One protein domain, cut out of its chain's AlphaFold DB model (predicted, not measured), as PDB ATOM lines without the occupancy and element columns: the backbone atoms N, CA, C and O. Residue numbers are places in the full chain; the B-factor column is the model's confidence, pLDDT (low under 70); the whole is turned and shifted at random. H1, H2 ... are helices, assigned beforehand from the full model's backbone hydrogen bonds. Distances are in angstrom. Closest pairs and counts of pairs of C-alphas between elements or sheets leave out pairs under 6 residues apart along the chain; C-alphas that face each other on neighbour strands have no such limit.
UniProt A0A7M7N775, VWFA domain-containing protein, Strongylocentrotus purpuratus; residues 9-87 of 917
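This is residues 9 to 87 of the 917 residues of the protein "VWFA domain-containing protein" of Strongylocentrotus purpuratus (UniProt A0A7M7N775). This domain has little regular structure: a long winding stretch of loops, residues 9 to 67, is followed by two short helices, H1 and then H2, joined by a tight turn. Residues 10 to 18 stick out as a free loop at one end of the longest axis, and H2 lies toward the other. The printed part has 79 residues, with two named helices and no named strand; the class is all helix, but the named elements hold only 12 residues. It is only just loose, close to compact, with a radius of gyration of the C-alphas of 14.1 A, and spans 41 by 31 by 24 A.

H2, residues 78 to 84, and H1, residues 68 to 72, are close but not clearly touching; their closest C-alphas, those of Ala 78 and Met 69, are 7.5 A apart. In both helices every O i to N i+4 pair is within hydrogen-bond range. Residues 32 to 33 pair with residues 48 to 49, parallel, and residues 9 to 10 with 14 to 15, antiparallel.

H2 measures 10.2 A from C-alpha 78 to C-alpha 84 at (248.320, 226.944, 229.900). H1 measures 5.9 A from C-alpha 68 at (248.549, 223.121, 248.305) to C-alpha 72.

The C-alphas farthest apart, those of Pro 11 and Thr 87, are 44.7 A apart. The printed part has no cut. Its mean pLDDT is 72.2, with residues 9 to 28, 33 to 44 and 87 under 70.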
ATOM      1  N   SER A   9     234.917 219.979 265.738       47.62
ATOM      2  CA  SER A   9     234.886 221.247 265.013       47.62
ATOM      3  C   SER A   9     234.989 222.388 266.016       47.62
ATOM      4  O   SER A   9     234.014 222.718 266.697       47.62
ATOM      5  N   HIS A  10     236.165 222.992 266.110       56.34
ATOM      6  CA  HIS A  10     236.410 224.133 266.976       56.34
ATOM      7  C   HIS A  10     235.835 225.421 266.345       56.34
ATOM      8  O   HIS A  10     236.122 225.704 265.178       56.34
ATOM      9  N   PRO A  11     235.057 226.244 267.087       43.09
ATOM     10  CA  PRO A  11     234.309 227.372 266.513       43.09
ATOM     11  C   PRO A  11     235.125 228.412 265.729       43.09
ATOM     12  O   PRO A  11     234.570 229.069 264.853       43.09
ATOM     13  N   ASN A  12     236.422 228.549 266.032       42.12
ATOM     14  CA  ASN A  12     237.303 229.577 265.466       42.12
ATOM     15  C   ASN A  12     238.343 229.040 264.463       42.12
ATOM     16  O   ASN A  12     239.021 229.841 263.824       42.12
ATOM     17  N   SER A  13     238.509 227.718 264.354       46.69
ATOM     18  CA  SER A  13     239.575 227.082 263.555       46.69
ATOM     19  C   SER A  13     239.084 225.958 262.636       46.69
ATOM     20  O   SER A  13     239.865 225.449 261.840       46.69
ATOM     21  N   GLY A  14     237.799 225.592 262.697       54.78
ATOM     22  CA  GLY A  14     237.236 224.513 261.885       54.78
ATOM     23  C   GLY A  14     237.502 223.125 262.484       54.78
ATOM     24  O   GLY A  14     237.626 223.007 263.705       54.78
ATOM     25  N   PRO A  15     237.518 222.062 261.659       57.47
ATOM     26  CA  PRO A  15     237.892 220.721 262.100       57.47
ATOM     27  C   PRO A  15     239.325 220.663 262.643       57.47
ATOM     28  O   PRO A  15     240.170 221.461 262.237       57.47
ATOM     29  N   ASP A  16     239.611 219.682 263.497       59.84
ATOM     30  CA  ASP A  16     240.974 219.378 263.956       59.84
ATOM     31  C   ASP A  16     241.963 219.236 262.777       59.84
ATOM     32  O   ASP A  16     241.613 218.697 261.722       59.84
ATOM     33  N   SER A  17     243.231 219.620 262.963       52.16
ATOM     34  CA  SER A  17     244.315 219.474 261.962       52.16
ATOM     35  C   SER A  17     244.477 218.048 261.422       52.16
ATOM     36  O   SER A  17     245.001 217.824 260.326       52.16
ATOM     37  N   ASP A  18     243.993 217.074 262.185       57.84
ATOM     38  CA  ASP A  18     244.188 215.641 261.995       57.84
ATOM     39  C   ASP A  18     242.986 214.987 261.291       57.84
ATOM     40  O   ASP A  18     243.073 213.837 260.836       57.84
ATOM     41  N   CYS A  19     241.890 215.742 261.137       61.66
ATOM     42  CA  CYS A  19     240.670 215.343 260.451       61.66
ATOM     43  C   CYS A  19     240.907 215.041 258.981       61.66
ATOM     44  O   CYS A  19     241.400 215.874 258.221       61.66
ATOM     45  N   ARG A  20     240.516 213.848 258.537       61.59
ATOM     46  CA  ARG A  20     240.599 213.467 257.126       61.59
ATOM     47  C   ARG A  20     239.210 213.111 256.625       61.59
ATOM     48  O   ARG A  20     238.526 212.273 257.204       61.59
ATOM     49  N   PHE A  21     238.802 213.786 255.553       67.12
ATOM     50  CA  PHE A  21     237.559 213.503 254.852       67.12
ATOM     51  C   PHE A  21     237.614 212.083 254.282       67.12
ATOM     52  O   PHE A  21     238.469 211.772 253.452       67.12
ATOM     53  N   VAL A  22     236.708 211.225 254.750       66.56
ATOM     54  CA  VAL A  22     236.474 209.895 254.185       66.56
ATOM     55  C   VAL A  22     235.199 209.997 253.344       66.56
ATOM     56  O   VAL A  22     234.128 210.197 253.921       66.56
ATOM     57  N   PRO A  23     235.283 209.915 252.005       64.88
ATOM     58  CA  PRO A  23     234.107 210.001 251.151       64.88
ATOM     59  C   PRO A  23     233.251 208.732 251.277       64.88
ATOM     60  O   PRO A  23     233.784 207.626 251.380       64.88
ATOM     61  N   ASP A  24     231.924 208.878 251.232       67.31
ATOM     62  CA  ASP A  24     231.004 207.735 251.153       67.31
ATOM     63  C   ASP A  24     231.270 206.968 249.850       67.31
ATOM     64  O   ASP A  24     231.260 207.549 248.768       67.31
ATOM     65  N   THR A  25     231.531 205.664 249.916       66.62
ATOM     66  CA  THR A  25     231.811 204.841 248.725       66.62
ATOM     67  C   THR A  25     230.580 204.608 247.841       66.62
ATOM     68  O   THR A  25     230.701 204.026 246.763       66.62
ATOM     69  N   SER A  26     229.400 205.063 248.266       68.75
ATOM     70  CA  SER A  26     228.130 204.941 247.561       68.75
ATOM     71  C   SER A  26     227.557 206.302 247.146       68.75
ATOM     72  O   SER A  26     227.711 207.309 247.828       68.75
ATOM     73  N   GLY A  27     226.890 206.344 245.987       69.69
ATOM     74  CA  GLY A  27     226.145 207.525 245.535       69.69
ATOM     75  C   GLY A  27     226.972 208.740 245.092       69.69
ATOM     76  O   GLY A  27     226.377 209.785 244.842       69.69
ATOM     77  N   GLN A  28     228.300 208.634 244.970       68.69
ATOM     78  CA  GLN A  28     229.130 209.738 244.475       68.69
ATOM     79  C   GLN A  28     228.848 210.068 243.003       68.69
ATOM     80  O   GLN A  28     228.685 209.179 242.167       68.69
ATOM     81  N   THR A  29     228.823 211.368 242.703       70.81
ATOM     82  CA  THR A  29     228.580 211.934 241.366       70.81
ATOM     83  C   THR A  29     229.635 212.974 240.969       70.81
ATOM     84  O   THR A  29     229.395 213.762 240.060       70.81
ATOM     85  N   ALA A  30     230.765 213.038 241.680       70.25
ATOM     86  CA  ALA A  30     231.839 213.987 241.396       70.25
ATOM     87  C   ALA A  30     232.728 213.451 240.265       70.25
ATOM     88  O   ALA A  30     233.293 212.364 240.403       70.25
ATOM     89  N   THR A  31     232.827 214.210 239.173       75.06
ATOM     90  CA  THR A  31     233.568 213.866 237.947       75.06
ATOM     91  C   THR A  31     235.012 214.369 237.956       75.06
ATOM     92  O   THR A  31     235.905 213.674 237.470       75.06
ATOM     93  N   ALA A  32     235.267 215.525 238.577       74.00
ATOM     94  CA  ALA A  32     236.606 216.094 238.696       74.00
ATOM     95  C   ALA A  32     237.398 215.565 239.900       74.00
ATOM     96  O   ALA A  32     236.888 215.385 241.010       74.00
ATOM     97  N   SER A  33     238.701 215.389 239.687       66.88
ATOM     98  CA  SER A  33     239.648 214.953 240.704       66.88
ATOM     99  C   SER A  33     240.024 216.056 241.689       66.88
ATOM    100  O   SER A  33     240.593 217.082 241.317       66.88
ATOM    101  N   LEU A  34     239.834 215.774 242.981       58.50
ATOM    102  CA  LEU A  34     240.377 216.577 244.084       58.50
ATOM    103  C   LEU A  34     241.906 216.442 244.250       58.50
ATOM    104  O   LEU A  34     242.472 217.158 245.071       58.50
ATOM    105  N   LEU A  35     242.561 215.500 243.548       57.78
ATOM    106  CA  LEU A  35     243.987 215.101 243.630       57.78
ATOM    107  C   LEU A  35     244.508 214.640 245.014       57.78
ATOM    108  O   LEU A  35     245.455 213.861 245.092       57.78
ATOM    109  N   PHE A  36     243.858 215.045 246.103       53.81
ATOM    110  CA  PHE A  36     244.078 214.605 247.485       53.81
ATOM    111  C   PHE A  36     243.198 213.397 247.875       53.81
ATOM    112  O   PHE A  36     243.292 212.897 248.996       53.81
ATOM    113  N   GLY A  37     242.334 212.926 246.962       54.41
ATOM    114  CA  GLY A  37     241.481 211.749 247.158       54.41
ATOM    115  C   GLY A  37     242.305 210.535 247.590       54.41
ATOM    116  O   GLY A  37     243.323 210.213 246.979       54.41
ATOM    117  N   THR A  38     241.923 209.905 248.700       47.88
ATOM    118  CA  THR A  38     242.827 209.001 249.411       47.88
ATOM    119  C   THR A  38     243.042 207.674 248.684       47.88
ATOM    120  O   THR A  38     242.121 207.052 248.162       47.88
ATOM    121  N   LYS A  39     244.296 207.217 248.757       44.28
ATOM    122  CA  LYS A  39     244.865 205.933 248.304       44.28
ATOM    123  C   LYS A  39     243.967 204.695 248.475       44.28
ATOM    124  O   LYS A  39     244.100 203.737 247.719       44.28
ATOM    125  N   ASP A  40     243.094 204.720 249.479       46.19
ATOM    126  CA  ASP A  40     242.292 203.589 249.948       46.19
ATOM    127  C   ASP A  40     240.794 203.704 249.575       46.19
ATOM    128  O   ASP A  40     240.031 202.766 249.807       46.19
ATOM    129  N   ALA A  41     240.360 204.826 248.981       53.16
ATOM    130  CA  ALA A  41     238.976 205.099 248.588       53.16
ATOM    131  C   ALA A  41     238.892 205.448 247.090       53.16
ATOM    132  O   ALA A  41     238.919 206.612 246.694       53.16
ATOM    133  N   HIS A  42     238.785 204.424 246.240       58.16
ATOM    134  CA  HIS A  42     238.699 204.599 244.790       58.16
ATOM    135  C   HIS A  42     237.325 205.167 244.382       58.16
ATOM    136  O   HIS A  42     236.332 204.443 244.294       58.16
ATOM    137  N   ILE A  43     237.267 206.476 244.131       66.00
ATOM    138  CA  ILE A  43     236.061 207.174 243.672       66.00
ATOM    139  C   ILE A  43     235.865 206.885 242.178       66.00
ATOM    140  O   ILE A  43     236.416 207.572 241.323       66.00
ATOM    141  N   HIS A  44     235.068 205.862 241.864       69.12
ATOM    142  CA  HIS A  44     234.820 205.395 240.490       69.12
ATOM    143  C   HIS A  44     234.189 206.432 239.539       69.12
ATOM    144  O   HIS A  44     234.120 206.162 238.345       69.12
ATOM    145  N   SER A  45     233.687 207.564 240.045       72.25
ATOM    146  CA  SER A  45     233.118 208.640 239.225       72.25
ATOM    147  C   SER A  45     234.144 209.673 238.755       72.25
ATOM    148  O   SER A  45     233.802 210.472 237.895       72.25
ATOM    149  N   ILE A  46     235.367 209.687 239.302       75.25
ATOM    150  CA  ILE A  46     236.394 210.656 238.900       75.25
ATOM    151  C   ILE A  46     237.017 210.218 237.572       75.25
ATOM    152  O   ILE A  46     237.739 209.222 237.514       75.25
ATOM    153  N   GLU A  47     236.758 210.996 236.523       76.38
ATOM    154  CA  GLU A  47     237.291 210.795 235.169       76.38
ATOM    155  C   GLU A  47     237.987 212.043 234.589       76.38
ATOM    156  O   GLU A  47     238.711 211.933 233.600       76.38
ATOM    157  N   GLU A  48     237.869 213.206 235.244       78.50
ATOM    158  CA  GLU A  48     238.421 214.491 234.787       78.50
ATOM    159  C   GLU A  48     239.253 215.215 235.871       78.50
ATOM    160  O   GLU A  48     239.343 214.793 237.027       78.50
ATOM    161  N   PHE A  49     239.885 216.333 235.503       83.00
ATOM    162  CA  PHE A  49     240.545 217.264 236.428       83.00
ATOM    163  C   PHE A  49     239.652 218.486 236.664       83.00
ATOM    164  O   PHE A  49     238.926 218.895 235.761       83.00
ATOM    165  N   CYS A  50     239.752 219.128 237.835       84.81
ATOM    166  CA  CYS A  50     239.097 220.424 238.026       84.81
ATOM    167  C   CYS A  50     239.598 221.439 236.983       84.81
ATOM    168  O   CYS A  50     240.812 221.559 236.784       84.81
ATOM    169  N   SER A  51     238.672 222.191 236.389       87.06
ATOM    170  CA  SER A  51     238.922 223.244 235.397       87.06
ATOM    171  C   SER A  51     238.297 224.578 235.817       87.06
ATOM    172  O   SER A  51     237.529 224.641 236.775       87.06
ATOM    173  N   ASP A  52     238.608 225.660 235.104       86.75
ATOM    174  CA  ASP A  52     238.018 226.984 235.347       86.75
ATOM    175  C   ASP A  52     236.765 227.268 234.482       86.75
ATOM    176  O   ASP A  52     236.251 228.394 234.485       86.75
ATOM    177  N   ASP A  53     236.236 226.272 233.750       86.31
ATOM    178  CA  ASP A  53     235.042 226.462 232.918       86.31
ATOM    179  C   ASP A  53     233.751 226.521 233.749       86.31
ATOM    180  O   ASP A  53     233.217 225.528 234.240       86.31
ATOM    181  N   ARG A  54     233.182 227.725 233.829       87.06
ATOM    182  CA  ARG A  54     231.898 227.998 234.491       87.06
ATOM    183  C   ARG A  54     230.687 227.417 233.748       87.06
ATOM    184  O   ARG A  54     229.575 227.520 234.268       87.06
ATOM    185  N   SER A  55     230.867 226.857 232.549       88.06
ATOM    186  CA  SER A  55     229.823 226.124 231.825       88.06
ATOM    187  C   SER A  55     229.596 224.705 232.370       88.06
ATOM    188  O   SER A  55     228.487 224.187 232.211       88.06
ATOM    189  N   ASP A  56     230.564 224.139 233.108       85.50
ATOM    190  CA  ASP A  56     230.443 222.848 233.797       85.50
ATOM    191  C   ASP A  56     230.631 222.962 235.326       85.50
ATOM    192  O   ASP A  56     231.737 222.819 235.856       85.50
ATOM    193  N   PRO A  57     229.535 223.156 236.085       82.88
ATOM    194  CA  PRO A  57     229.581 223.242 237.542       82.88
ATOM    195  C   PRO A  57     230.034 221.968 238.275       82.88
ATOM    196  O   PRO A  57     230.276 222.053 239.476       82.88
ATOM    197  N   ASN A  58     230.119 220.802 237.617       77.69
ATOM    198  CA  ASN A  58     230.576 219.561 238.265       77.69
ATOM    199  C   ASN A  58     232.105 219.463 238.289       77.69
ATOM    200  O   ASN A  58     232.673 218.852 239.195       77.69
ATOM    201  N   ASN A  59     232.749 220.083 237.297       80.69
ATOM    202  CA  ASN A  59     234.195 220.091 237.112       80.69
ATOM    203  C   ASN A  59     234.846 221.442 237.476       80.69
ATOM    204  O   ASN A  59     236.071 221.565 237.443       80.69
ATOM    205  N   LEU A  60     234.050 222.448 237.855       86.00
ATOM    206  CA  LEU A  60     234.520 223.780 238.233       86.00
ATOM    207  C   LEU A  60     235.401 223.762 239.498       86.00
ATOM    208  O   LEU A  60     235.013 223.280 240.564       86.00
ATOM    209  N   HIS A  61     236.587 224.352 239.387       88.31
ATOM    210  CA  HIS A  61     237.559 224.501 240.463       88.31
ATOM    211  C   HIS A  61     237.091 225.473 241.564       88.31
ATOM    212  O   HIS A  61     236.486 226.510 241.292       88.31
ATOM    213  N   ASN A  62     237.435 225.164 242.821       87.06
ATOM    214  CA  ASN A  62     237.256 226.066 243.958       87.06
ATOM    215  C   ASN A  62     238.603 226.716 244.342       87.06
ATOM    216  O   ASN A  62     239.408 226.057 245.012       87.06
ATOM    217  N   PRO A  63     238.842 227.995 243.993       87.06
ATOM    218  CA  PRO A  63     240.095 228.686 244.291       87.06
ATOM    219  C   PRO A  63     240.216 229.138 245.759       87.06
ATOM    220  O   PRO A  63     241.327 229.371 246.229       87.06
ATOM    221  N   GLU A  64     239.112 229.199 246.513       86.75
ATOM    222  CA  GLU A  64     239.098 229.608 247.930       86.75
ATOM    223  C   GLU A  64     239.505 228.472 248.888       86.75
ATOM    224  O   GLU A  64     239.741 228.702 250.075       86.75
ATOM    225  N   ALA A  65     239.595 227.230 248.400       82.00
ATOM    226  CA  ALA A  65     239.943 226.074 249.221       82.00
ATOM    227  C   ALA A  65     241.407 226.145 249.726       82.00
ATOM    228  O   ALA A  65     242.322 226.210 248.901       82.00
ATOM    229  N   PRO A  66     241.673 226.043 251.046       73.31
ATOM    230  CA  PRO A  66     243.020 226.145 251.618       73.31
ATOM    231  C   PRO A  66     243.814 224.847 251.402       73.31
ATOM    232  O   PRO A  66     243.986 224.030 252.304       73.31
ATOM    233  N   ASN A  67     244.267 224.629 250.169       75.94
ATOM    234  CA  ASN A  67     244.996 223.437 249.751       75.94
ATOM    235  C   ASN A  67     246.278 223.808 248.981       75.94
ATOM    236  O   ASN A  67     246.410 224.920 248.467       75.94
ATOM    237  N   LEU A  68     247.223 222.866 248.883       78.38
ATOM    238  CA  LEU A  68     248.549 223.121 248.305       78.38
ATOM    239  C   LEU A  68     248.520 223.555 246.831       78.38
ATOM    240  O   LEU A  68     249.345 224.382 246.453       78.38
ATOM    241  N   MET A  69     247.572 223.066 246.023       81.62
ATOM    242  CA  MET A  69     247.417 223.490 244.624       81.62
ATOM    243  C   MET A  69     247.114 224.990 244.557       81.62
ATOM    244  O   MET A  69     247.799 225.742 243.868       81.62
ATOM    245  N   ASN A  70     246.142 225.451 245.346       85.25
ATOM    246  CA  ASN A  70     245.726 226.852 245.348       85.25
ATOM    247  C   ASN A  70     246.822 227.759 245.929       85.25
ATOM    248  O   ASN A  70     247.086 228.833 245.392       85.25
ATOM    249  N   ILE A  71     247.493 227.312 246.996       83.31
ATOM    250  CA  ILE A  71     248.595 228.042 247.639       83.31
ATOM    251  C   ILE A  71     249.770 228.216 246.664       83.31
ATOM    252  O   ILE A  71     250.224 229.345 246.454       83.31
ATOM    253  N   LYS A  72     250.247 227.133 246.033       83.62
ATOM    254  CA  LYS A  72     251.450 227.156 245.182       83.62
ATOM    255  C   LYS A  72     251.192 227.661 243.756       83.62
ATOM    256  O   LYS A  72     252.033 228.380 243.231       83.62
ATOM    257  N   CYS A  73     250.023 227.391 243.172       85.12
ATOM    258  CA  CYS A  73     249.688 227.751 241.785       85.12
ATOM    259  C   CYS A  73     248.723 228.958 241.676       85.12
ATOM    260  O   CYS A  73     248.061 229.145 240.656       85.12
ATOM    261  N   SER A  74     248.653 229.799 242.716       86.50
ATOM    262  CA  SER A  74     247.881 231.062 242.770       86.50
ATOM    263  C   SER A  74     246.356 230.927 242.616       86.50
ATOM    264  O   SER A  74     245.682 231.870 242.203       86.50
ATOM    265  N   GLY A  75     245.793 229.768 242.966       86.12
ATOM    266  CA  GLY A  75     244.357 229.496 242.843       86.12
ATOM    267  C   GLY A  75     243.874 229.263 241.407       86.12
ATOM    268  O   GLY A  75     242.703 229.521 241.132       86.12
ATOM    269  N   ASP A  76     244.761 228.821 240.509       87.50
ATOM    270  CA  ASP A  76     244.393 228.262 239.201       87.50
ATOM    271  C   ASP A  76     244.023 226.776 239.312       87.50
ATOM    272  O   ASP A  76     244.587 226.030 240.121       87.50
ATOM    273  N   SER A  77     243.117 226.325 238.441       87.38
ATOM    274  CA  SER A  77     242.727 224.919 238.367       87.38
ATOM    275  C   SER A  77     243.860 223.993 237.896       87.38
ATOM    276  O   SER A  77     244.780 224.395 237.178       87.38
ATOM    277  N   ALA A  78     243.775 222.711 238.269       85.38
ATOM    278  CA  ALA A  78     244.739 221.692 237.845       85.38
ATOM    279  C   ALA A  78     244.780 221.539 236.319       85.38
ATOM    280  O   ALA A  78     245.862 221.407 235.748       85.38
ATOM    281  N   TRP A  79     243.619 221.613 235.659       85.62
ATOM    282  CA  TRP A  79     243.544 221.607 234.203       85.62
ATOM    283  C   TRP A  79     244.271 222.810 233.596       85.62
ATOM    284  O   TRP A  79     245.183 222.614 232.797       85.62
ATOM    285  N   LYS A  80     243.946 224.033 234.044       86.56
ATOM    286  CA  LYS A  80     244.565 225.273 233.553       86.56
ATOM    287  C   LYS A  80     246.083 225.267 233.711       86.56
ATOM    288  O   LYS A  80     246.798 225.616 232.776       86.56
ATOM    289  N   VAL A  81     246.589 224.832 234.865       86.00
ATOM    290  CA  VAL A  81     248.034 224.694 235.094       86.00
ATOM    291  C   VAL A  81     248.680 223.771 234.065       86.00
ATOM    292  O   VAL A  81     249.689 224.151 233.479       86.00
ATOM    293  N   MET A  82     248.098 222.598 233.797       82.94
ATOM    294  CA  MET A  82     248.643 221.686 232.789       82.94
ATOM    295  C   MET A  82     248.543 222.275 231.374       82.94
ATOM    296  O   MET A  82     249.527 222.235 230.640       82.94
ATOM    297  N   THR A  83     247.401 222.848 230.982       81.75
ATOM    298  CA  THR A  83     247.172 223.273 229.590       81.75
ATOM    299  C   THR A  83     247.776 224.622 229.216       81.75
ATOM    300  O   THR A  83     248.123 224.811 228.055       81.75
ATOM    301  N   GLU A  84     247.877 225.563 230.159       84.25
ATOM    302  CA  GLU A  84     248.320 226.944 229.900       84.25
ATOM    303  C   GLU A  84     249.715 227.248 230.456       84.25
ATOM    304  O   GLU A  84     250.395 228.111 229.908       84.25
ATOM    305  N   ARG A  85     250.168 226.555 231.515       77.94
ATOM    306  CA  ARG A  85     251.486 226.805 232.131       77.94
ATOM    307  C   ARG A  85     252.558 225.766 231.777       77.94
ATOM    308  O   ARG A  85     253.650 225.836 232.326       77.94
ATOM    309  N   THR A  86     252.297 224.809 230.880       72.31
ATOM    310  CA  THR A  86     253.316 223.833 230.439       72.31
ATOM    311  C   THR A  86     253.547 223.855 228.931       72.31
ATOM    312  O   THR A  86     252.653 224.151 228.134       72.31
ATOM    313  N   THR A  87     254.765 223.494 228.532       69.38
ATOM    314  CA  THR A  87     255.160 223.293 227.132       69.38
ATOM    315  C   THR A  87     254.507 222.054 226.508       69.38
ATOM    316  O   THR A  87     254.219 222.058 225.311       69.38
TER     317      THR A  87